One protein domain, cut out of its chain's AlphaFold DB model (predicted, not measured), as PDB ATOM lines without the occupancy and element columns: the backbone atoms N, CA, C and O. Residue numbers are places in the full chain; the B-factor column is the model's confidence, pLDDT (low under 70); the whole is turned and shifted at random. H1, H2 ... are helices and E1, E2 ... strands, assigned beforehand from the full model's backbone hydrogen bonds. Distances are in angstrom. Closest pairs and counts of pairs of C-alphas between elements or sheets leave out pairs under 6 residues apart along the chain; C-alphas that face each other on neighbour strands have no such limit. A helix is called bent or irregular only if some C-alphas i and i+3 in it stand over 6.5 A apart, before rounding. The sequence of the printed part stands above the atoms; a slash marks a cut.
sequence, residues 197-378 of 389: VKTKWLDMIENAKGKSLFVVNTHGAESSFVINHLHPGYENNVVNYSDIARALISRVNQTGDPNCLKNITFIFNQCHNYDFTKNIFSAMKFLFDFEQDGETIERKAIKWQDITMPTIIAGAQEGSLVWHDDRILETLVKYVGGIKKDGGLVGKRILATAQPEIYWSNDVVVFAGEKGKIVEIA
ATOM      1  N   VAL A 197     127.245 183.425 190.993       75.81
ATOM      2  CA  VAL A 197     127.619 184.663 191.716       75.81
ATOM      3  C   VAL A 197     129.086 185.031 191.478       75.81
ATOM      4  O   VAL A 197     129.391 186.194 191.209       75.81
ATOM      5  N   LYS A 198     129.989 184.043 191.511       84.12
ATOM      6  CA  LYS A 198     131.401 184.229 191.147       84.12
ATOM      7  C   LYS A 198     131.545 184.792 189.731       84.12
ATOM      8  O   LYS A 198     132.245 185.786 189.551       84.12
ATOM      9  N   THR A 199     130.897 184.174 188.744       84.56
ATOM     10  CA  THR A 199     130.976 184.590 187.336       84.56
ATOM     11  C   THR A 199     130.474 186.016 187.164       84.56
ATOM     12  O   THR A 199     131.182 186.839 186.598       84.56
ATOM     13  N   LYS A 200     129.299 186.338 187.721       82.50
ATOM     14  CA  LYS A 200     128.712 187.684 187.671       82.50
ATOM     15  C   LYS A 200     129.639 188.729 188.284       82.50
ATOM     16  O   LYS A 200     129.810 189.804 187.721       82.50
ATOM     17  N   TRP A 201     130.255 188.426 189.426       84.06
ATOM     18  CA  TRP A 201     131.171 189.358 190.082       84.06
ATOM     19  C   TRP A 201     132.452 189.592 189.266       84.06
ATOM     20  O   TRP A 201     132.901 190.731 189.143       84.06
ATOM     21  N   LEU A 202     133.016 188.543 188.659       87.38
ATOM     22  CA  LEU A 202     134.173 188.666 187.764       87.38
ATOM     23  C   LEU A 202     133.825 189.437 186.482       87.38
ATOM     24  O   LEU A 202     134.588 190.314 186.080       87.38
ATOM     25  N   ASP A 203     132.648 189.185 185.908       87.06
ATOM     26  CA  ASP A 203     132.126 189.907 184.744       87.06
ATOM     27  C   ASP A 203     131.958 191.408 185.040       87.06
ATOM     28  O   ASP A 203     132.303 192.257 184.219       87.06
ATOM     29  N   MET A 204     131.534 191.768 186.258       86.75
ATOM     30  CA  MET A 204     131.478 193.169 186.690       86.75
ATOM     31  C   MET A 204     132.857 193.840 186.741       86.75
ATOM     32  O   MET A 204     132.954 195.028 186.431       86.75
ATOM     33  N   ILE A 205     133.913 193.122 187.137       89.94
ATOM     34  CA  ILE A 205     135.292 193.648 187.152       89.94
ATOM     35  C   ILE A 205     135.787 193.864 185.726       89.94
ATOM     36  O   ILE A 205     136.309 194.933 185.401       89.94
ATOM     37  N   GLU A 206     135.594 192.857 184.881       90.94
ATOM     38  CA  GLU A 206     135.989 192.870 183.478       90.94
ATOM     39  C   GLU A 206     135.318 194.032 182.729       90.94
ATOM     40  O   GLU A 206     135.995 194.892 182.156       90.94
ATOM     41  N   ASN A 207     133.994 194.148 182.860       88.06
ATOM     42  CA  ASN A 207     133.158 195.084 182.109       88.06
ATOM     43  C   ASN A 207     132.910 196.436 182.799       88.06
ATOM     44  O   ASN A 207     132.122 197.248 182.298       88.06
ATOM     45  N   ALA A 208     133.567 196.718 183.929       84.06
ATOM     46  CA  ALA A 208     133.429 197.980 184.661       84.06
ATOM     47  C   ALA A 208     133.598 199.210 183.738       84.06
ATOM     48  O   ALA A 208     134.335 199.183 182.756       84.06
ATOM     49  N   LYS A 209     132.959 200.347 184.006       81.00
ATOM     50  CA  LYS A 209     133.162 201.561 183.188       81.00
ATOM     51  C   LYS A 209     133.398 202.766 184.067       81.00
ATOM     52  O   LYS A 209     132.794 202.897 185.126       81.00
ATOM     53  N   GLY A 210     134.260 203.657 183.585       80.00
ATOM     54  CA  GLY A 210     134.711 204.793 184.371       80.00
ATOM     55  C   GLY A 210     135.466 204.311 185.600       80.00
ATOM     56  O   GLY A 210     136.219 203.339 185.537       80.00
ATOM     57  N   LYS A 211     135.266 205.018 186.702       72.31
ATOM     58  CA  LYS A 211     135.862 204.674 187.982       72.31
ATOM     59  C   LYS A 211     134.897 203.772 188.771       72.31
ATOM     60  O   LYS A 211     133.676 203.866 188.629       72.31
ATOM     61  N   SER A 212     135.437 202.786 189.475       77.50
ATOM     62  CA  SER A 212     134.664 201.670 190.026       77.50
ATOM     63  C   SER A 212     135.266 201.202 191.340       77.50
ATOM     64  O   SER A 212     136.486 201.129 191.488       77.50
ATOM     65  N   LEU A 213     134.389 200.878 192.287       74.62
ATOM     66  CA  LEU A 213     134.745 200.418 193.621       74.62
ATOM     67  C   LEU A 213     134.174 199.020 193.844       74.62
ATOM     68  O   LEU A 213     132.965 198.825 193.746       74.62
ATOM     69  N   PHE A 214     135.042 198.084 194.205       79.56
ATOM     70  CA  PHE A 214     134.684 196.724 194.581       79.56
ATOM     71  C   PHE A 214     134.980 196.524 196.060       79.56
ATOM     72  O   PHE A 214     136.103 196.748 196.506       79.56
ATOM     73  N   VAL A 215     133.977 196.099 196.822       77.12
ATOM     74  CA  VAL A 215     134.110 195.819 198.253       77.12
ATOM     75  C   VAL A 215     133.910 194.329 198.475       77.12
ATOM     76  O   VAL A 215     132.906 193.767 198.047       77.12
ATOM     77  N   VAL A 216     134.869 193.698 199.142       79.25
ATOM     78  CA  VAL A 216     134.881 192.271 199.456       79.25
ATOM     79  C   VAL A 216     134.997 192.132 200.965       79.25
ATOM     80  O   VAL A 216     136.026 192.473 201.538       79.25
ATOM     81  N   ASN A 217     133.936 191.659 201.611       76.38
ATOM     82  CA  ASN A 217     133.867 191.463 203.058       76.38
ATOM     83  C   ASN A 217     133.467 190.014 203.343       76.38
ATOM     84  O   ASN A 217     132.292 189.665 203.262       76.38
ATOM     85  N   THR A 218     134.455 189.148 203.554       77.94
ATOM     86  CA  THR A 218     134.240 187.702 203.707       77.94
ATOM     87  C   THR A 218     135.461 187.032 204.348       77.94
ATOM     88  O   THR A 218     136.419 187.698 204.729       77.94
ATOM     89  N   HIS A 219     135.453 185.706 204.476       77.25
ATOM     90  CA  HIS A 219     136.652 184.946 204.818       77.25
ATOM     91  C   HIS A 219     137.599 184.836 203.623       77.25
ATOM     92  O   HIS A 219     137.198 184.457 202.519       77.25
ATOM     93  N   GLY A 220     138.873 185.110 203.889       77.50
ATOM     94  CA  GLY A 220     139.966 184.990 202.936       77.50
ATOM     95  C   GLY A 220     140.966 183.919 203.357       77.50
ATOM     96  O   GLY A 220     141.142 183.636 204.544       77.50
ATOM     97  N   ALA A 221     141.618 183.343 202.359       81.06
ATOM     98  CA  ALA A 221     142.785 182.486 202.455       81.06
ATOM     99  C   ALA A 221     143.949 183.132 201.676       81.06
ATOM    100  O   ALA A 221     143.796 184.176 201.039       81.06
ATOM    101  N   GLU A 222     145.124 182.507 201.713       77.81
ATOM    102  CA  GLU A 222     146.346 183.029 201.084       77.81
ATOM    103  C   GLU A 222     146.195 183.313 199.575       77.81
ATOM    104  O   GLU A 222     146.783 184.262 199.059       77.81
ATOM    105  N   SER A 223     145.386 182.529 198.860       80.69
ATOM    106  CA  SER A 223     145.244 182.609 197.397       80.69
ATOM    107  C   SER A 223     143.806 182.786 196.899       80.69
ATOM    108  O   SER A 223     143.575 182.861 195.685       80.69
ATOM    109  N   SER A 224     142.833 182.857 197.806       87.44
ATOM    110  CA  SER A 224     141.416 182.883 197.456       87.44
ATOM    111  C   SER A 224     140.554 183.494 198.553       87.44
ATOM    112  O   SER A 224     140.993 183.719 199.678       87.44
ATOM    113  N   PHE A 225     139.297 183.749 198.228       86.25
ATOM    114  CA  PHE A 225     138.247 184.002 199.204       86.25
ATOM    115  C   PHE A 225     136.958 183.340 198.758       86.25
ATOM    116  O   PHE A 225     136.811 182.942 197.603       86.25
ATOM    117  N   VAL A 226     136.015 183.226 199.681       82.12
ATOM    118  CA  VAL A 226     134.740 182.568 199.410       82.12
ATOM    119  C   VAL A 226     133.640 183.605 199.412       82.12
ATOM    120  O   VAL A 226     133.422 184.275 200.419       82.12
ATOM    121  N   ILE A 227     132.905 183.729 198.311       78.62
ATOM    122  CA  ILE A 227     131.648 184.470 198.344       78.62
ATOM    123  C   ILE A 227     130.614 183.559 199.003       78.62
ATOM    124  O   ILE A 227     130.416 182.424 198.580       78.62
ATOM    125  N   ASN A 228     129.954 184.069 200.042       72.12
ATOM    126  CA  ASN A 228     128.856 183.378 200.712       72.12
ATOM    127  C   ASN A 228     129.234 182.056 201.425       72.12
ATOM    128  O   ASN A 228     128.573 181.028 201.284       72.12
ATOM    129  N   HIS A 229     130.292 182.099 202.237       69.88
ATOM    130  CA  HIS A 229     130.870 180.944 202.942       69.88
ATOM    131  C   HIS A 229     129.917 180.150 203.863       69.88
ATOM    132  O   HIS A 229     130.249 179.036 204.256       69.88
ATOM    133  N   LEU A 230     128.757 180.703 204.241       67.00
ATOM    134  CA  LEU A 230     127.798 180.053 205.147       67.00
ATOM    135  C   LEU A 230     126.813 179.109 204.442       67.00
ATOM    136  O   LEU A 230     125.998 178.476 205.113       67.00
ATOM    137  N   HIS A 231     126.843 179.023 203.110       67.50
ATOM    138  CA  HIS A 231     125.864 178.250 202.346       67.50
ATOM    139  C   HIS A 231     126.405 176.897 201.856       67.50
ATOM    140  O   HIS A 231     127.572 176.802 201.477       67.50
ATOM    141  N   PRO A 232     125.562 175.845 201.796       63.59
ATOM    142  CA  PRO A 232     125.913 174.597 201.116       63.59
ATOM    143  C   PRO A 232     126.263 174.859 199.642       63.59
ATOM    144  O   PRO A 232     125.511 175.557 198.963       63.59
ATOM    145  N   GLY A 233     127.377 174.310 199.148       68.38
ATOM    146  CA  GLY A 233     127.849 174.541 197.774       68.38
ATOM    147  C   GLY A 233     128.749 175.772 197.602       68.38
ATOM    148  O   GLY A 233     129.011 176.194 196.474       68.38
ATOM    149  N   TYR A 234     129.233 176.375 198.697       71.00
ATOM    150  CA  TYR A 234     130.152 177.520 198.653       71.00
ATOM    151  C   TYR A 234     131.455 177.226 197.894       71.00
ATOM    152  O   TYR A 234     132.133 178.162 197.469       71.00
ATOM    153  N   GLU A 235     131.806 175.953 197.694       77.81
ATOM    154  CA  GLU A 235     132.980 175.525 196.936       77.81
ATOM    155  C   GLU A 235     132.949 176.058 195.491       77.81
ATOM    156  O   GLU A 235     133.992 176.416 194.939       77.81
ATOM    157  N   ASN A 236     131.753 176.217 194.910       77.00
ATOM    158  CA  ASN A 236     131.558 176.817 193.582       77.00
ATOM    159  C   ASN A 236     131.785 178.341 193.574       77.00
ATOM    160  O   ASN A 236     132.035 178.939 192.528       77.00
ATOM    161  N   ASN A 237     131.743 178.976 194.747       78.06
ATOM    162  CA  ASN A 237     131.866 180.421 194.936       78.06
ATOM    163  C   ASN A 237     133.241 180.842 195.481       78.06
ATOM    164  O   ASN A 237     133.423 181.978 195.931       78.06
ATOM    165  N   VAL A 238     134.228 179.942 195.419       86.25
ATOM    166  CA  VAL A 238     135.628 180.258 195.711       86.25
ATOM    167  C   VAL A 238     136.198 181.102 194.573       86.25
ATOM    168  O   VAL A 238     136.326 180.656 193.428       86.25
ATOM    169  N   VAL A 239     136.576 182.335 194.891       87.81
ATOM    170  CA  VAL A 239     137.238 183.262 193.978       87.81
ATOM    171  C   VAL A 239     138.736 183.199 194.226       87.81
ATOM    172  O   VAL A 239     139.218 183.618 195.278       87.81
ATOM    173  N   ASN A 240     139.488 182.695 193.248       90.31
ATOM    174  CA  ASN A 240     140.943 182.734 193.313       90.31
ATOM    175  C   ASN A 240     141.449 184.106 192.868       90.31
ATOM    176  O   ASN A 240     140.881 184.739 191.976       90.31
ATOM    177  N   TYR A 241     142.578 184.543 193.417       87.44
ATOM    178  CA  TYR A 241     143.220 185.791 192.993       87.44
ATOM    179  C   TYR A 241     143.635 185.770 191.510       87.44
ATOM    180  O   TYR A 241     143.636 186.809 190.850       87.44
ATOM    181  N   SER A 242     143.897 184.583 190.952       86.44
ATOM    182  CA  SER A 242     144.126 184.381 189.517       86.44
ATOM    183  C   SER A 242     142.886 184.633 188.654       86.44
ATOM    184  O   SER A 242     143.024 185.075 187.514       86.44
ATOM    185  N   ASP A 243     141.680 184.408 189.180       90.62
ATOM    186  CA  ASP A 243     140.437 184.689 188.459       90.62
ATOM    187  C   ASP A 243     140.216 186.205 188.339       90.62
ATOM    188  O   ASP A 243     139.860 186.697 187.269       90.62
ATOM    189  N   ILE A 244     140.533 186.960 189.396       92.69
ATOM    190  CA  ILE A 244     140.519 188.432 189.366       92.69
ATOM    191  C   ILE A 244     141.582 188.958 188.404       92.69
ATOM    192  O   ILE A 244     141.301 189.840 187.598       92.69
ATOM    193  N   ALA A 245     142.796 188.405 188.462       91.62
ATOM    194  CA  ALA A 245     143.865 188.768 187.540       91.62
ATOM    195  C   ALA A 245     143.446 188.575 186.074       91.62
ATOM    196  O   ALA A 245     143.693 189.457 185.254       91.62
ATOM    197  N   ARG A 246     142.754 187.472 185.756       90.81
ATOM    198  CA  ARG A 246     142.204 187.216 184.419       90.81
ATOM    199  C   ARG A 246     141.177 188.268 184.007       90.81
ATOM    200  O   ARG A 246     141.293 188.801 182.911       90.81
ATOM    201  N   ALA A 247     140.235 188.619 184.883       92.81
ATOM    202  CA  ALA A 247     139.252 189.670 184.601       92.81
ATOM    203  C   ALA A 247     139.923 191.036 184.342       92.81
ATOM    204  O   ALA A 247     139.558 191.753 183.410       92.81
ATOM    205  N   LEU A 248     140.955 191.383 185.122       93.38
ATOM    206  CA  LEU A 248     141.719 192.624 184.949       93.38
ATOM    207  C   LEU A 248     142.533 192.641 183.643       93.38
ATOM    208  O   LEU A 248     142.564 193.667 182.967       93.38
ATOM    209  N   ILE A 249     143.170 191.531 183.260       91.50
ATOM    210  CA  ILE A 249     143.897 191.426 181.982       91.50
ATOM    211  C   ILE A 249     142.935 191.429 180.793       91.50
ATOM    212  O   ILE A 249     143.172 192.168 179.838       91.50
ATOM    213  N   SER A 250     141.819 190.696 180.873       90.06
ATOM    214  CA  SER A 250     140.776 190.711 179.838       90.06
ATOM    215  C   SER A 250     140.294 192.136 179.577       90.06
ATOM    216  O   SER A 250     140.250 192.587 178.436       90.06
ATOM    217  N   ARG A 251     140.076 192.913 180.640       90.75
ATOM    218  CA  ARG A 251     139.746 194.335 180.541       90.75
ATOM    219  C   ARG A 251     140.818 195.166 179.825       90.75
ATOM    220  O   ARG A 251     140.477 195.993 178.977       90.75
ATOM    221  N   VAL A 252     142.099 194.994 180.161       91.06
ATOM    222  CA  VAL A 252     143.200 195.697 179.469       91.06
ATOM    223  C   VAL A 252     143.181 195.355 177.979       91.06
ATOM    224  O   VAL A 252     143.249 196.257 177.145       91.06
ATOM    225  N   ASN A 253     142.998 194.077 177.644       86.88
ATOM    226  CA  ASN A 253     142.932 193.603 176.265       86.88
ATOM    227  C   ASN A 253     141.719 194.175 175.511       86.88
ATOM    228  O   ASN A 253     141.866 194.664 174.396       86.88
ATOM    229  N   GLN A 254     140.534 194.162 176.121       86.62
ATOM    230  CA  GLN A 254     139.293 194.664 175.519       86.62
ATOM    231  C   GLN A 254     139.311 196.175 175.292       86.62
ATOM    232  O   GLN A 254     138.769 196.664 174.302       86.62
ATOM    233  N   THR A 255     139.898 196.928 176.224       88.56
ATOM    234  CA  THR A 255     139.953 198.394 176.139       88.56
ATOM    235  C   THR A 255     141.106 198.893 175.278       88.56
ATOM    236  O   THR A 255     141.027 200.005 174.758       88.56
ATOM    237  N   GLY A 256     142.183 198.112 175.154       88.62
ATOM    238  CA  GLY A 256     143.426 198.553 174.526       88.62
ATOM    239  C   GLY A 256     144.136 199.684 175.289       88.62
ATOM    240  O   GLY A 256     145.056 200.292 174.748       88.62
ATOM    241  N   ASP A 257     143.718 199.991 176.524       89.75
ATOM    242  CA  ASP A 257     144.259 201.083 177.336       89.75
ATOM    243  C   ASP A 257     145.022 200.530 178.553       89.75
ATOM    244  O   ASP A 257     144.399 199.999 179.480       89.75
ATOM    245  N   PRO A 258     146.358 200.697 178.626       90.12
ATOM    246  CA  PRO A 258     147.142 200.259 179.783       90.12
ATOM    247  C   PRO A 258     146.797 201.021 181.076       90.12
ATOM    248  O   PRO A 258     147.118 200.579 182.184       90.12
ATOM    249  N   ASN A 259     146.112 202.161 180.967       89.62
ATOM    250  CA  ASN A 259     145.692 202.974 182.098       89.62
ATOM    251  C   ASN A 259     144.278 202.649 182.599       89.62
ATOM    252  O   ASN A 259     143.811 203.303 183.534       89.62
ATOM    253  N   CYS A 260     143.573 201.677 182.011       88.81
ATOM    254  CA  CYS A 260     142.160 201.447 182.322       88.81
ATOM    255  C   CYS A 260     141.918 200.960 183.763       88.81
ATOM    256  O   CYS A 260     140.826 201.160 184.305       88.81
ATOM    257  N   LEU A 261     142.930 200.362 184.405       89.62
ATOM    258  CA  LEU A 261     142.839 199.820 185.764       89.62
ATOM    259  C   LEU A 261     143.048 200.873 186.857       89.62
ATOM    260  O   LEU A 261     142.580 200.662 187.972       89.62
ATOM    261  N   LYS A 262     143.648 202.038 186.561       84.81
ATOM    262  CA  LYS A 262     143.840 203.133 187.544       84.81
ATOM    263  C   LYS A 262     142.534 203.631 188.174       84.81
ATOM    264  O   LYS A 262     142.528 204.271 189.218       84.81
ATOM    265  N   ASN A 263     141.430 203.380 187.481       80.19
ATOM    266  CA  ASN A 263     140.086 203.775 187.861       80.19
ATOM    267  C   ASN A 263     139.371 202.696 188.695       80.19
ATOM    268  O   ASN A 263     138.250 202.920 189.141       80.19
ATOM    269  N   ILE A 264     139.994 201.536 188.913       84.88
ATOM    270  CA  ILE A 264     139.459 200.453 189.732       84.88
ATOM    271  C   ILE A 264     140.070 200.534 191.131       84.88
ATOM    272  O   ILE A 264     141.288 200.615 191.296       84.88
ATOM    273  N   THR A 265     139.206 200.485 192.140       82.69
ATOM    274  CA  THR A 265     139.587 200.363 193.546       82.69
ATOM    275  C   THR A 265     138.962 199.111 194.142       82.69
ATOM    276  O   THR A 265     137.762 198.891 193.997       82.69
ATOM    277  N   PHE A 266     139.760 198.321 194.849       84.75
ATOM    278  CA  PHE A 266     139.291 197.213 195.670       84.75
ATOM    279  C   PHE A 266     139.423 197.545 197.157       84.75
ATOM    280  O   PHE A 266     140.424 198.122 197.573       84.75
ATOM    281  N   ILE A 267     138.446 197.127 197.958       81.94
ATOM    282  CA  ILE A 267     138.513 197.083 199.420       81.94
ATOM    283  C   ILE A 267     138.320 195.629 199.841       81.94
ATOM    284  O   ILE A 267     137.249 195.073 199.621       81.94
ATOM    285  N   PHE A 268     139.330 195.029 200.463       82.81
ATOM    286  CA  PHE A 268     139.273 193.669 200.996       82.81
ATOM    287  C   PHE A 268     139.232 193.704 202.518       82.81
ATOM    288  O   PHE A 268     140.247 193.976 203.146       82.81
ATOM    289  N   ASN A 269     138.099 193.366 203.117       78.81
ATOM    290  CA  ASN A 269     137.953 193.105 204.546       78.81
ATOM    291  C   ASN A 269     137.933 191.587 204.779       78.81
ATOM    292  O   ASN A 269     136.871 190.979 204.879       78.81
ATOM    293  N   GLN A 270     139.110 190.958 204.750       76.31
ATOM    294  CA  GLN A 270     139.259 189.509 204.908       76.31
ATOM    295  C   GLN A 270     140.660 189.138 205.399       76.31
ATOM    296  O   GLN A 270     141.619 189.870 205.147       76.31
ATOM    297  N   CYS A 271     140.804 187.981 206.047       75.31
ATOM    298  CA  CYS A 271     142.111 187.449 206.445       75.31
ATOM    299  C   CYS A 271     143.025 187.199 205.229       75.31
ATOM    300  O   CYS A 271     142.543 186.913 204.134       75.31
ATOM    301  N   HIS A 272     144.346 187.273 205.430       72.56
ATOM    302  CA  HIS A 272     145.373 186.954 204.418       72.56
ATOM    303  C   HIS A 272     145.336 187.795 203.124       72.56
ATOM    304  O   HIS A 272     145.957 187.448 202.121       72.56
ATOM    305  N   ASN A 273     144.657 188.941 203.126       72.31
ATOM    306  CA  ASN A 273     144.580 189.850 201.976       72.31
ATOM    307  C   ASN A 273     145.861 190.666 201.716       72.31
ATOM    308  O   ASN A 273     145.906 191.424 200.756       72.31
ATOM    309  N   TYR A 274     146.907 190.538 202.529       66.06
ATOM    310  CA  TYR A 274     148.167 191.247 202.297       66.06
ATOM    311  C   TYR A 274     148.987 190.635 201.150       66.06
ATOM    312  O   TYR A 274     149.646 191.360 200.404       66.06
ATOM    313  N   ASP A 275     148.910 189.312 200.967       67.94
ATOM    314  CA  ASP A 275     149.539 188.616 199.840       67.94
ATOM    315  C   ASP A 275     148.738 188.791 198.551       67.94
ATOM    316  O   ASP A 275     149.261 188.560 197.463       67.94
ATOM    317  N   PHE A 276     147.504 189.298 198.650       72.38
ATOM    318  CA  PHE A 276     146.641 189.611 197.516       72.38
ATOM    319  C   PHE A 276     147.371 190.410 196.441       72.38
ATOM    320  O   PHE A 276     147.365 190.023 195.279       72.38
ATOM    321  N   THR A 277     148.036 191.507 196.816       71.69
ATOM    322  CA  THR A 277     148.673 192.390 195.836       71.69
ATOM    323  C   THR A 277     149.816 191.681 195.114       71.69
ATOM    324  O   THR A 277     149.916 191.778 193.891       71.69
ATOM    325  N   LYS A 278     150.641 190.916 195.844       75.56
ATOM    326  CA  LYS A 278     151.728 190.112 195.257       75.56
ATOM    327  C   LYS A 278     151.161 189.020 194.340       75.56
ATOM    328  O   LYS A 278     151.669 188.830 193.233       75.56
ATOM    329  N   ASN A 279     150.093 188.350 194.770       79.94
ATOM    330  CA  ASN A 279     149.471 187.231 194.068       79.94
ATOM    331  C   ASN A 279     148.727 187.677 192.807       79.94
ATOM    332  O   ASN A 279     148.932 187.091 191.746       79.94
ATOM    333  N   ILE A 280     147.942 188.756 192.876       85.06
ATOM    334  CA  ILE A 280     147.295 189.366 191.706       85.06
ATOM    335  C   ILE A 280     148.335 189.873 190.725       85.06
ATOM    336  O   ILE A 280     148.233 189.570 189.543       85.06
ATOM    337  N   PHE A 281     149.345 190.609 191.190       84.31
ATOM    338  CA  PHE A 281     150.381 191.131 190.304       84.31
ATOM    339  C   PHE A 281     151.105 190.002 189.563       84.31
ATOM    340  O   PHE A 281     151.255 190.056 188.343       84.31
ATOM    341  N   SER A 282     151.512 188.957 190.289       83.75
ATOM    342  CA  SER A 282     152.209 187.804 189.713       83.75
ATOM    343  C   SER A 282     151.320 187.039 188.731       83.75
ATOM    344  O   SER A 282     151.774 186.696 187.641       83.75
ATOM    345  N   ALA A 283     150.046 186.827 189.072       86.38
ATOM    346  CA  ALA A 283     149.085 186.157 188.201       86.38
ATOM    347  C   ALA A 283     148.772 186.980 186.944       86.38
ATOM    348  O   ALA A 283     148.752 186.430 185.848       86.38
ATOM    349  N   MET A 284     148.583 188.296 187.080       89.06
ATOM    350  CA  MET A 284     148.376 189.202 185.949       89.06
ATOM    351  C   MET A 284     149.579 189.182 185.012       89.06
ATOM    352  O   MET A 284     149.398 189.075 183.804       89.06
ATOM    353  N   LYS A 285     150.801 189.233 185.560       88.31
ATOM    354  CA  LYS A 285     152.020 189.160 184.756       88.31
ATOM    355  C   LYS A 285     152.104 187.845 183.989       88.31
ATOM    356  O   LYS A 285     152.360 187.857 182.791       88.31
ATOM    357  N   PHE A 286     151.893 186.730 184.683       84.44
ATOM    358  CA  PHE A 286     151.930 185.404 184.077       84.44
ATOM    359  C   PHE A 286     150.904 185.272 182.945       84.44
ATOM    360  O   PHE A 286     151.258 184.822 181.862       84.44
ATOM    361  N   LEU A 287     149.656 185.697 183.176       83.88
ATOM    362  CA  LEU A 287     148.594 185.665 182.167       83.88
ATOM    363  C   LEU A 287     148.917 186.570 180.978       83.88
ATOM    364  O   LEU A 287     148.737 186.158 179.841       83.88
ATOM    365  N   PHE A 288     149.435 187.771 181.236       84.88
ATOM    366  CA  PHE A 288     149.855 188.692 180.187       84.88
ATOM    367  C   PHE A 288     150.950 188.082 179.300       84.88
ATOM    368  O   PHE A 288     150.829 188.110 178.079       84.88
ATOM    369  N   ASP A 289     151.991 187.502 179.907       81.00
ATOM    370  CA  ASP A 289     153.088 186.864 179.175       81.00
ATOM    371  C   ASP A 289     152.582 185.631 178.390       81.00
ATOM    372  O   ASP A 289     152.860 185.499 177.202       81.00
ATOM    373  N   PHE A 290     151.775 184.768 179.024       77.75
ATOM    374  CA  PHE A 290     151.240 183.542 178.418       77.75
ATOM    375  C   PHE A 290     150.274 183.814 177.254       77.75
ATOM    376  O   PHE A 290     150.310 183.125 176.237       77.75
ATOM    377  N   GLU A 291     149.405 184.819 177.373       71.12
ATOM    378  CA  GLU A 291     148.474 185.185 176.302       71.12
ATOM    379  C   GLU A 291     149.172 185.846 175.102       71.12
ATOM    380  O   GLU A 291     148.669 185.753 173.979       71.12
ATOM    381  N   GLN A 292     150.333 186.489 175.295       60.50
ATOM    382  CA  GLN A 292     151.129 187.016 174.179       60.50
ATOM    383  C   GLN A 292     151.762 185.914 173.323       60.50
ATOM    384  O   GLN A 292     151.955 186.124 172.124       60.50
ATOM    385  N   ASP A 293     152.029 184.743 173.897       59.25
ATOM    386  CA  ASP A 293     152.593 183.609 173.161       59.25
ATOM    387  C   ASP A 293     151.571 182.955 172.201       59.25
ATOM    388  O   ASP A 293     151.962 182.201 171.306       59.25
ATOM    389  N   GLY A 294     150.269 183.259 172.347       57.31
ATOM    390  CA  GLY A 294     149.169 182.607 171.622       57.31
ATOM    391  C   GLY A 294     148.419 183.422 170.550       57.31
ATOM    392  O   GLY A 294     147.694 182.809 169.768       57.31
ATOM    393  N   GLU A 295     148.556 184.757 170.461       51.44
ATOM    394  CA  GLU A 295     147.710 185.601 169.581       51.44
ATOM    395  C   GLU A 295     148.419 186.726 168.778       51.44
ATOM    396  O   GLU A 295     149.565 187.107 169.005       51.44
ATOM    397  N   THR A 296     147.690 187.233 167.771       43.97
ATOM    398  CA  THR A 296     148.061 188.109 166.640       43.97
ATOM    399  C   THR A 296     148.704 189.471 166.962       43.97
ATOM    400  O   THR A 296     148.499 190.085 168.004       43.97
ATOM    401  N   ILE A 297     149.449 189.979 165.968       42.88
ATOM    402  CA  ILE A 297     150.356 191.148 165.948       42.88
ATOM    403  C   ILE A 297     149.790 192.452 166.563       42.88
ATOM    404  O   ILE A 297     150.582 193.255 167.051       42.88
ATOM    405  N   GLU A 298     148.471 192.666 166.612       48.38
ATOM    406  CA  GLU A 298     147.859 193.872 167.208       48.38
ATOM    407  C   GLU A 298     147.960 193.924 168.747       48.38
ATOM    408  O   GLU A 298     148.069 195.016 169.307       48.38
ATOM    409  N   ARG A 299     148.066 192.776 169.440       53.88
ATOM    410  CA  ARG A 299     148.331 192.736 170.897       53.88
ATOM    411  C   ARG A 299     149.730 193.255 171.276       53.88
ATOM    412  O   ARG A 299     149.965 193.583 172.436       53.88
ATOM    413  N   LYS A 300     150.667 193.371 170.322       57.59
ATOM    414  CA  LYS A 300     152.085 193.714 170.582       57.59
ATOM    415  C   LYS A 300     152.332 195.169 171.008       57.59
ATOM    416  O   LYS A 300     153.474 195.512 171.314       57.59
ATOM    417  N   ALA A 301     151.315 196.032 170.998       72.38
ATOM    418  CA  ALA A 301     151.492 197.452 171.302       72.38
ATOM    419  C   ALA A 301     151.604 197.746 172.808       72.38
ATOM    420  O   ALA A 301     152.391 198.608 173.199       72.38
ATOM    421  N   ILE A 302     150.851 197.031 173.651       84.31
ATOM    422  CA  ILE A 302     150.865 197.241 175.104       84.31
ATOM    423  C   ILE A 302     152.001 196.420 175.703       84.31
ATOM    424  O   ILE A 302     152.124 195.228 175.427       84.31
ATOM    425  N   LYS A 303     152.837 197.044 176.536       87.50
ATOM    426  CA  LYS A 303     153.883 196.345 177.286       87.50
ATOM    427  C   LYS A 303     153.460 196.214 178.742       87.50
ATOM    428  O   LYS A 303     152.869 197.135 179.296       87.50
ATOM    429  N   TRP A 304     153.833 195.107 179.386       87.81
ATOM    430  CA  TRP A 304     153.526 194.856 180.799       87.81
ATOM    431  C   TRP A 304     153.877 196.041 181.708       87.81
ATOM    432  O   TRP A 304     153.107 196.401 182.591       87.81
ATOM    433  N   GLN A 305     155.038 196.673 181.492       87.44
ATOM    434  CA  GLN A 305     155.462 197.798 182.324       87.44
ATOM    435  C   GLN A 305     154.572 199.041 182.224       87.44
ATOM    436  O   GLN A 305     154.658 199.867 183.128       87.44
ATOM    437  N   ASP A 306     153.769 199.159 181.166       88.50
ATOM    438  CA  ASP A 306     152.901 200.310 180.929       88.50
ATOM    439  C   ASP A 306     151.539 200.123 181.617       88.50
ATOM    440  O   ASP A 306     150.837 201.101 181.863       88.50
ATOM    441  N   ILE A 307     151.170 198.880 181.965       88.62
ATOM    442  CA  ILE A 307     149.900 198.563 182.621       88.62
ATOM    443  C   ILE A 307     149.904 199.119 184.048       88.62
ATOM    444  O   ILE A 307     150.669 198.696 184.920       88.62
ATOM    445  N   THR A 308     149.005 200.068 184.293       87.38
ATOM    446  CA  THR A 308     148.725 200.588 185.634       87.38
ATOM    447  C   THR A 308     148.008 199.537 186.474       87.38
ATOM    448  O   THR A 308     147.197 198.774 185.959       87.38
ATOM    449  N   MET A 309     148.284 199.498 187.778       86.94
ATOM    450  CA  MET A 309     147.590 198.587 188.692       86.94
ATOM    451  C   MET A 309     146.357 199.261 189.305       86.94
ATOM    452  O   MET A 309     146.361 200.484 189.486       86.94
ATOM    453  N   PRO A 310     145.310 198.488 189.658       86.75
ATOM    454  CA  PRO A 310     144.215 199.004 190.467       86.75
ATOM    455  C   PRO A 310     144.707 199.433 191.852       86.75
ATOM    456  O   PRO A 310     145.717 198.934 192.357       86.75
ATOM    457  N   THR A 311     143.955 200.325 192.494       82.25
ATOM    458  CA  THR A 311     144.159 200.625 193.916       82.25
ATOM    459  C   THR A 311     143.573 199.492 194.750       82.25
ATOM    460  O   THR A 311     142.457 199.041 194.496       82.25
ATOM    461  N   ILE A 312     144.305 199.023 195.753       83.31
ATOM    462  CA  ILE A 312     143.877 197.952 196.651       83.31
ATOM    463  C   ILE A 312     143.992 198.463 198.082       83.31
ATOM    464  O   ILE A 312     145.055 198.893 198.518       83.31
ATOM    465  N   ILE A 313     142.891 198.395 198.816       80.62
ATOM    466  CA  ILE A 313     142.805 198.702 200.239       80.62
ATOM    467  C   ILE A 313     142.579 197.369 200.948       80.62
ATOM    468  O   ILE A 313     141.496 196.792 200.877       80.62
ATOM    469  N   ALA A 314     143.614 196.847 201.589       82.00
ATOM    470  CA  ALA A 314     143.542 195.624 202.376       82.00
ATOM    471  C   ALA A 314     143.236 195.977 203.834       82.00
ATOM    472  O   ALA A 314     143.845 196.883 204.386       82.00
ATOM    473  N   GLY A 315     142.304 195.266 204.461       76.19
ATOM    474  CA  GLY A 315     141.984 195.376 205.884       76.19
ATOM    475  C   GLY A 315     143.027 194.764 206.824       76.19
ATOM    476  O   GLY A 315     142.956 195.015 208.021       76.19
ATOM    477  N   ALA A 316     143.993 193.994 206.310       71.38
ATOM    478  CA  ALA A 316     145.101 193.468 207.098       71.38
ATOM    479  C   ALA A 316     146.451 193.629 206.386       71.38
ATOM    480  O   ALA A 316     146.574 193.512 205.164       71.38
ATOM    481  N   GLN A 317     147.483 193.863 207.192       68.56
ATOM    482  CA  GLN A 317     148.886 193.832 206.798       68.56
ATOM    483  C   GLN A 317     149.445 192.398 206.845       68.56
ATOM    484  O   GLN A 317     148.892 191.519 207.501       68.56
ATOM    485  N   GLU A 318     150.588 192.173 206.186       59.03
ATOM    486  CA  GLU A 318     151.403 190.957 206.319       59.03
ATOM    487  C   GLU A 318     151.602 190.550 207.782       59.03
ATOM    488  O   GLU A 318     152.092 191.329 208.601       59.03
ATOM    489  N   GLY A 319     151.153 189.329 208.100       57.75
ATOM    490  CA  GLY A 319     151.158 188.762 209.450       57.75
ATOM    491  C   GLY A 319     150.009 189.205 210.366       57.75
ATOM    492  O   GLY A 319     150.026 188.847 211.539       57.75
ATOM    493  N   SER A 320     149.026 189.963 209.869       60.44
ATOM    494  CA  SER A 320     147.884 190.464 210.653       60.44
ATOM    495  C   SER A 320     146.581 189.749 210.279       60.44
ATOM    496  O   SER A 320     146.421 189.261 209.157       60.44
ATOM    497  N   LEU A 321     145.638 189.686 211.222       63.06
ATOM    498  CA  LEU A 321     144.293 189.149 211.005       63.06
ATOM    499  C   LEU A 321     143.283 190.290 210.868       63.06
ATOM    500  O   LEU A 321     143.449 191.340 211.484       63.06
ATOM    501  N   VAL A 322     142.230 190.046 210.088       64.50
ATOM    502  CA  VAL A 322     141.022 190.878 210.083       64.50
ATOM    503  C   VAL A 322     140.067 190.302 211.116       64.50
ATOM    504  O   VAL A 322     139.672 189.139 211.005       64.50
ATOM    505  N   TRP A 323     139.704 191.086 212.128       64.56
ATOM    506  CA  TRP A 323     138.646 190.686 213.054       64.56
ATOM    507  C   TRP A 323     137.287 190.926 212.388       64.56
ATOM    508  O   TRP A 323     137.118 191.911 211.673       64.56
ATOM    509  N   HIS A 324     136.331 190.009 212.583       60.47
ATOM    510  CA  HIS A 324     134.995 190.071 211.976       60.47
ATOM    511  C   HIS A 324     134.167 191.245 212.499       60.47
ATOM    512  O   HIS A 324     133.248 191.079 213.299       60.47
ATOM    513  N   ASP A 325     134.474 192.433 212.011       63.12
ATOM    514  CA  ASP A 325     133.601 193.580 212.095       63.12
ATOM    515  C   ASP A 325     133.494 194.272 210.744       63.12
ATOM    516  O   ASP A 325     134.421 194.314 209.930       63.12
ATOM    517  N   ASP A 326     132.327 194.861 210.526       66.50
ATOM    518  CA  ASP A 326     132.060 195.714 209.378       66.50
ATOM    519  C   ASP A 326     132.695 197.098 209.562       66.50
ATOM    520  O   ASP A 326     132.380 198.036 208.830       66.50
ATOM    521  N   ARG A 327     133.591 197.280 210.543       64.75
ATOM    522  CA  ARG A 327     133.953 198.610 211.019       64.75
ATOM    523  C   ARG A 327     134.822 199.367 210.019       64.75
ATOM    524  O   ARG A 327     134.738 200.594 209.986       64.75
ATOM    525  N   ILE A 328     135.562 198.678 209.137       70.38
ATOM    526  CA  ILE A 328     136.148 199.308 207.937       70.38
ATOM    527  C   ILE A 328     135.048 199.994 207.129       70.38
ATOM    528  O   ILE A 328     135.137 201.185 206.838       70.38
ATOM    529  N   LEU A 329     133.986 199.263 206.801       69.94
ATOM    530  CA  LEU A 329     132.902 199.750 205.954       69.94
ATOM    531  C   LEU A 329     132.092 200.842 206.653       69.94
ATOM    532  O   LEU A 329     131.897 201.913 206.077       69.94
ATOM    533  N   GLU A 330     131.695 200.621 207.906       68.56
ATOM    534  CA  GLU A 330     130.971 201.603 208.718       68.56
ATOM    535  C   GLU A 330     131.734 202.924 208.809       68.56
ATOM    536  O   GLU A 330     131.160 204.005 208.665       68.56
ATOM    537  N   THR A 331     133.048 202.852 209.017       67.69
ATOM    538  CA  THR A 331     133.871 204.048 209.144       67.69
ATOM    539  C   THR A 331     134.008 204.773 207.808       67.69
ATOM    540  O   THR A 331     133.854 205.994 207.756       67.69
ATOM    541  N   LEU A 332     134.220 204.055 206.702       68.19
ATOM    542  CA  LEU A 332     134.261 204.669 205.371       68.19
ATOM    543  C   LEU A 332     132.942 205.371 205.017       68.19
ATOM    544  O   LEU A 332     132.965 206.462 204.441       68.19
ATOM    545  N   VAL A 333     131.801 204.804 205.422       65.50
ATOM    546  CA  VAL A 333     130.477 205.422 205.246       65.50
ATOM    547  C   VAL A 333     130.370 206.750 206.002       65.50
ATOM    548  O   VAL A 333     129.904 207.732 205.421       65.50
ATOM    549  N   LYS A 334     130.865 206.847 207.246       61.88
ATOM    550  CA  LYS A 334     130.863 208.116 208.013       61.88
ATOM    551  C   LYS A 334     131.609 209.240 207.292       61.88
ATOM    552  O   LYS A 334     131.213 210.401 207.370       61.88
ATOM    553  N   TYR A 335     132.668 208.902 206.557       62.78
ATOM    554  CA  TYR A 335     133.500 209.870 205.844       62.78
ATOM    555  C   TYR A 335     133.101 210.080 204.380       62.78
ATOM    556  O   TYR A 335     133.751 210.871 203.690       62.78
ATOM    557  N   VAL A 336     132.004 209.469 203.912       61.69
ATOM    558  CA  VAL A 336     131.576 209.514 202.503       61.69
ATOM    559  C   VAL A 336     131.390 210.940 201.975       61.69
ATOM    560  O   VAL A 336     131.712 211.217 200.825       61.69
ATOM    561  N   GLY A 337     130.923 211.878 202.808       53.84
ATOM    562  CA  GLY A 337     130.763 213.283 202.416       53.84
ATOM    563  C   GLY A 337     132.098 213.990 202.157       53.84
ATOM    564  O   GLY A 337     132.229 214.732 201.186       53.84
ATOM    565  N   GLY A 338     133.110 213.719 202.986       57.31
ATOM    566  CA  GLY A 338     134.468 214.233 202.796       57.31
ATOM    567  C   GLY A 338     135.187 213.559 201.629       57.31
ATOM    568  O   GLY A 338     135.824 214.238 200.836       57.31
ATOM    569  N   ILE A 339     135.002 212.248 201.477       55.44
ATOM    570  CA  ILE A 339     135.466 211.449 200.331       55.44
ATOM    571  C   ILE A 339     134.906 212.022 199.020       55.44
ATOM    572  O   ILE A 339     135.664 212.272 198.090       55.44
ATOM    573  N   LYS A 340     133.599 212.313 198.960       57.69
ATOM    574  CA  LYS A 340     132.951 212.936 197.791       57.69
ATOM    575  C   LYS A 340     133.487 214.335 197.498       57.69
ATOM    576  O   LYS A 340     133.725 214.658 196.341       57.69
ATOM    577  N   LYS A 341     133.689 215.160 198.532       56.06
ATOM    578  CA  LYS A 341     134.244 216.517 198.389       56.06
ATOM    579  C   LYS A 341     135.692 216.503 197.883       56.06
ATOM    580  O   LYS A 341     136.074 217.397 197.137       56.06
ATOM    581  N   ASP A 342     136.455 215.484 198.263       49.66
ATOM    582  CA  ASP A 342     137.842 215.273 197.838       49.66
ATOM    583  C   ASP A 342     137.948 214.512 196.501       49.66
ATOM    584  O   ASP A 342     139.045 214.346 195.974       49.66
ATOM    585  N   GLY A 343     136.821 214.047 195.953       50.59
ATOM    586  CA  GLY A 343     136.738 213.336 194.680       50.59
ATOM    587  C   GLY A 343     136.899 211.813 194.756       50.59
ATOM    588  O   GLY A 343     136.606 211.153 193.773       50.59
ATOM    589  N   GLY A 344     137.279 211.192 195.876       55.19
ATOM    590  CA  GLY A 344     137.457 209.734 195.902       55.19
ATOM    591  C   GLY A 344     137.889 209.137 197.239       55.19
ATOM    592  O   GLY A 344     138.116 209.847 198.219       55.19
ATOM    593  N   LEU A 345     137.989 207.800 197.288       53.53
ATOM    594  CA  LEU A 345     138.499 207.035 198.438       53.53
ATOM    595  C   LEU A 345     140.017 207.209 198.536       53.53
ATOM    596  O   LEU A 345     140.808 206.473 197.954       53.53
ATOM    597  N   VAL A 346     140.401 208.258 199.257       49.59
ATOM    598  CA  VAL A 346     141.785 208.688 199.434       49.59
ATOM    599  C   VAL A 346     142.478 207.846 200.494       49.59
ATOM    600  O   VAL A 346     142.082 207.938 201.651       49.59
ATOM    601  N   GLY A 347     143.560 207.136 200.152       47.75
ATOM    602  CA  GLY A 347     144.414 206.443 201.126       47.75
ATOM    603  C   GLY A 347     144.715 207.316 202.347       47.75
ATOM    604  O   GLY A 347     144.395 206.923 203.449       47.75
ATOM    605  N   LYS A 348     145.109 208.582 202.177       47.47
ATOM    606  CA  LYS A 348     145.338 209.504 203.304       47.47
ATOM    607  C   LYS A 348     144.102 209.793 204.174       47.47
ATOM    608  O   LYS A 348     144.258 209.970 205.368       47.47
ATOM    609  N   ARG A 349     142.875 209.864 203.642       52.16
ATOM    610  CA  ARG A 349     141.657 210.064 204.467       52.16
ATOM    611  C   ARG A 349     141.204 208.745 205.093       52.16
ATOM    612  O   ARG A 349     140.778 208.724 206.243       52.16
ATOM    613  N   ILE A 350     141.345 207.643 204.361       56.56
ATOM    614  CA  ILE A 350     141.134 206.300 204.897       56.56
ATOM    615  C   ILE A 350     142.128 206.036 206.023       56.56
ATOM    616  O   ILE A 350     141.709 205.582 207.062       56.56
ATOM    617  N   LEU A 351     143.400 206.382 205.875       52.16
ATOM    618  CA  LEU A 351     144.475 206.071 206.815       52.16
ATOM    619  C   LEU A 351     144.631 207.136 207.922       52.16
ATOM    620  O   LEU A 351     144.960 206.802 209.051       52.16
ATOM    621  N   ALA A 352     144.334 208.415 207.664       53.75
ATOM    622  CA  ALA A 352     144.416 209.471 208.686       53.75
ATOM    623  C   ALA A 352     143.087 209.760 209.394       53.75
ATOM    624  O   ALA A 352     143.086 210.357 210.465       53.75
ATOM    625  N   THR A 353     141.943 209.415 208.795       58.66
ATOM    626  CA  THR A 353     140.620 209.768 209.340       58.66
ATOM    627  C   THR A 353     139.777 208.537 209.655       58.66
ATOM    628  O   THR A 353     139.202 208.471 210.735       58.66
ATOM    629  N   ALA A 354     139.734 207.544 208.761       62.25
ATOM    630  CA  ALA A 354     138.986 206.314 209.020       62.25
ATOM    631  C   ALA A 354     139.794 205.301 209.853       62.25
ATOM    632  O   ALA A 354     139.284 204.708 210.795       62.25
ATOM    633  N   GLN A 355     141.077 205.125 209.568       60.22
ATOM    634  CA  GLN A 355     141.875 204.061 210.147       60.22
ATOM    635  C   GLN A 355     142.056 204.192 211.652       60.22
ATOM    636  O   GLN A 355     141.968 203.157 212.296       60.22
ATOM    637  N   PRO A 356     142.191 205.385 212.261       61.59
ATOM    638  CA  PRO A 356     142.162 205.499 213.716       61.59
ATOM    639  C   PRO A 356     140.925 204.828 214.352       61.59
ATOM    640  O   PRO A 356     141.036 204.183 215.393       61.59
ATOM    641  N   GLU A 357     139.751 204.914 213.712       62.16
ATOM    642  CA  GLU A 357     138.519 204.250 214.175       62.16
ATOM    643  C   GLU A 357     138.463 202.748 213.842       62.16
ATOM    644  O   GLU A 357     137.682 202.015 214.445       62.16
ATOM    645  N   ILE A 358     139.290 202.288 212.905       64.19
ATOM    646  CA  ILE A 358     139.364 200.907 212.408       64.19
ATOM    647  C   ILE A 358     140.498 200.116 213.097       64.19
ATOM    648  O   ILE A 358     140.398 198.906 213.252       64.19
ATOM    649  N   TYR A 359     141.552 200.787 213.571       62.41
ATOM    650  CA  TYR A 359     142.825 200.189 214.009       62.41
ATOM    651  C   TYR A 359     142.709 199.260 215.220       62.41
ATOM    652  O   TYR A 359     143.531 198.379 215.438       62.41
ATOM    653  N   TRP A 360     141.675 199.448 216.034       56.78
ATOM    654  CA  TRP A 360     141.362 198.546 217.144       56.78
ATOM    655  C   TRP A 360     141.014 197.118 216.669       56.78
ATOM    656  O   TRP A 360     141.048 196.211 217.497       56.78
ATOM    657  N   SER A 361     140.691 196.923 215.383       62.75
ATOM    658  CA  SER A 361     140.331 195.625 214.808       62.75
ATOM    659  C   SER A 361     141.012 195.268 213.490       62.75
ATOM    660  O   SER A 361     140.998 194.100 213.119       62.75
ATOM    661  N   ASN A 362     141.602 196.223 212.770       67.56
ATOM    662  CA  ASN A 362     142.122 195.978 211.426       67.56
ATOM    663  C   ASN A 362     143.359 196.837 211.108       67.56
ATOM    664  O   ASN A 362     143.358 198.057 211.294       67.56
ATOM    665  N   ASP A 363     144.393 196.200 210.554       68.62
ATOM    666  CA  ASP A 363     145.638 196.835 210.101       68.62
ATOM    667  C   ASP A 363     145.525 197.197 208.610       68.62
ATOM    668  O   ASP A 363     146.020 196.483 207.735       68.62
ATOM    669  N   VAL A 364     144.837 198.303 208.310       73.75
ATOM    670  CA  VAL A 364     144.581 198.721 206.922       73.75
ATOM    671  C   VAL A 364     145.876 199.091 206.183       73.75
ATOM    672  O   VAL A 364     146.667 199.908 206.661       73.75
ATOM    673  N   VAL A 365     146.053 198.547 204.977       69.75
ATOM    674  CA  VAL A 365     147.166 198.831 204.056       69.75
ATOM    675  C   VAL A 365     146.620 199.285 202.707       69.75
ATOM    676  O   VAL A 365     145.662 198.709 202.192       69.75
ATOM    677  N   VAL A 366     147.248 200.300 202.104       72.25
ATOM    678  CA  VAL A 366     146.880 200.788 200.768       72.25
ATOM    679  C   VAL A 366     148.014 200.538 199.779       72.25
ATOM    680  O   VAL A 366     149.140 201.019 199.931       72.25
ATOM    681  N   PHE A 367     147.685 199.815 198.716       72.69
ATOM    682  CA  PHE A 367     148.520 199.614 197.544       72.69
ATOM    683  C   PHE A 367     147.947 200.463 196.411       72.69
ATOM    684  O   PHE A 367     146.789 200.304 196.030       72.69
ATOM    685  N   ALA A 368     148.741 201.381 195.873       67.25
ATOM    686  CA  ALA A 368     148.355 202.212 194.737       67.25
ATOM    687  C   ALA A 368     149.553 202.389 193.784       67.25
ATOM    688  O   ALA A 368     150.685 202.040 194.108       67.25
ATOM    689  N   GLY A 369     149.328 202.925 192.588       58.66
ATOM    690  CA  GLY A 369     150.417 203.291 191.674       58.66
ATOM    691  C   GLY A 369     151.080 202.122 190.928       58.66
ATOM    692  O   GLY A 369     150.464 201.096 190.637       58.66
ATOM    693  N   GLU A 370     152.343 202.310 190.532       53.50
ATOM    694  CA  GLU A 370     153.052 201.392 189.635       53.50
ATOM    695  C   GLU A 370     153.402 200.060 190.323       53.50
ATOM    696  O   GLU A 370     154.272 199.993 191.196       53.50
ATOM    697  N   LYS A 371     152.782 198.975 189.840       57.00
ATOM    698  CA  LYS A 371     153.201 197.578 190.071       57.00
ATOM    699  C   LYS A 371     153.047 197.059 191.504       57.00
ATOM    700  O   LYS A 371     153.880 196.291 191.975       57.00
ATOM    701  N   GLY A 372     151.986 197.463 192.206       46.66
ATOM    702  CA  GLY A 372     151.654 196.879 193.512       46.66
ATOM    703  C   GLY A 372     152.657 197.217 194.616       46.66
ATOM    704  O   GLY A 372     152.716 196.528 195.635       46.66
ATOM    705  N   LYS A 373     153.454 198.277 194.426       53.44
ATOM    706  CA  LYS A 373     154.261 198.834 195.508       53.44
ATOM    707  C   LYS A 373     153.330 199.258 196.637       53.44
ATOM    708  O   LYS A 373     152.288 199.871 196.409       53.44
ATOM    709  N   ILE A 374     153.725 198.928 197.859       50.47
ATOM    710  CA  ILE A 374     153.095 199.499 199.042       50.47
ATOM    711  C   ILE A 374     153.316 201.007 198.958       50.47
ATOM    712  O   ILE A 374     154.460 201.465 198.949       50.47
ATOM    713  N   VAL A 375     152.226 201.756 198.839       51.28
ATOM    714  CA  VAL A 375     152.284 203.220 198.781       51.28
ATOM    715  C   VAL A 375     152.298 203.787 200.184       51.28
ATOM    716  O   VAL A 375     153.008 204.753 200.445       51.28
ATOM    717  N   GLU A 376     151.563 203.156 201.097       46.62
ATOM    718  CA  GLU A 376     151.488 203.594 202.480       46.62
ATOM    719  C   GLU A 376     151.127 202.404 203.384       46.62
ATOM    720  O   GLU A 376     150.139 201.701 203.156       46.62
ATOM    721  N   ILE A 377     151.952 202.172 204.407       44.62
ATOM    722  CA  ILE A 377     151.574 201.415 205.605       44.62
ATOM    723  C   ILE A 377     151.316 202.488 206.641       44.62
ATOM    724  O   ILE A 377     152.227 203.257 206.950       44.62
ATOM    725  N   ALA A 378     150.108 202.575 207.170       41.88
ATOM    726  CA  ALA A 378     149.902 203.495 208.265       41.88
ATOM    727  C   ALA A 378     150.522 202.926 209.539       41.88
ATOM    728  O   ALA A 378     150.148 201.857 210.019       41.88
TER     729      ALA A 378
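Overview. This is residues 197 to 378 of the 389 residues of an uncharacterized protein of Candidatus Magasanikbacteria bacterium RIFCSPHIGHO2_02_FULL_45_10 (UniProt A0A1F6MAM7). A twisted five-strand sheet stands between two groups of helices: H1 and H5 pack on H3 in one, and H7, H8 and H9, with H9 covering E6, form the other. Small strands E2 and E3 pair outside that sheet, and H6 lies far out beyond H5. The printed part has 182 residues, with nine named helices and seven named strands in the order H1 E1 E2 H2 E3 H3 H4 E4 H5 H6 E5 H7 H8 H9 E6 E7; the class is mixed, helices and strands. The large sheet runs E1 E4 E5 E6 E7, mixed; the whole is compact, with a radius of gyration of the C-alphas of 16.5 A and spans of 52 by 42 by 28 A.

Arrangement. Start at E4, residues 264 to 269, parallel to E1, residues 212 to 217, with N 214 and O 265 2.8 A apart, and to E5, residues 311 to 314, with N 266 and O 311 at 2.8 A. E6, residues 365 to 367, is antiparallel to E5, N 312 and O 367 at 2.8 A, and forms a hairpin with E7, residues 374 to 377, N 366 and O 376 at 3.4 A. E4, H5 (residues 276 to 292), H6 (297 to 301) and E5 make a strand-helix-strand unit, parallel neighbour strands joined through helices, its crossover right-handed. H9, residues 347 to 358, is on the sheet at a height of 9.2 A, over E6, and only just not over E7, where 2 of its C-alphas fall. H7, residues 327 to 334, touches H9 at Thr 331 and Ala 354, their closest C-alphas, 5.6 A; H8, residues 336 to 341, is close to H9 but not clearly touching, at 7.6 A. The hub H3, residues 241 to 255, touches H5 at a steep tilt of 51 degrees, closest C-alphas Ala 245 and Met 284, 4.8 A. It also touches H1, residues 197 to 206, at 4.7 A, and H4, residues 260 to 263, at 6.5 A. H1 only just touches H2, residues 234 to 237, with 3 pairs of C-alphas within 8 A. E2, residues 224 to 226, is antiparallel to E3, residues 238 to 240, N 239 and O 225 at 2.8 A. Every O i to N i+4 pair is within hydrogen-bond range in H1, H3, H5, H7 and H8; H9 has 5 of 8, H6 0 of 1 but 1 of 2 O i to N i+3 pairs, and H2 and H4 are too short.

Along the chain. Find C-alpha 197 at (127.619, 184.663, 191.716), where H1 begins; E7 ends at C-alpha 377, (151.574, 201.415, 205.605). H5 runs 23.9 A, H3 21.3 A, E1 and E4 16.6 A each. H6 is only just irregular: C-alphas 298 and 301 are 6.54 A apart.

Size, cuts and confidence. The farthest C-alphas, Ile 297 and Trp 360, are 52.5 A apart. The printed part has no cut; look for its long link at residues 315 to 326. Mean pLDDT of the printed part is 73.0, with 74 residues under 70, among them 329 to 363.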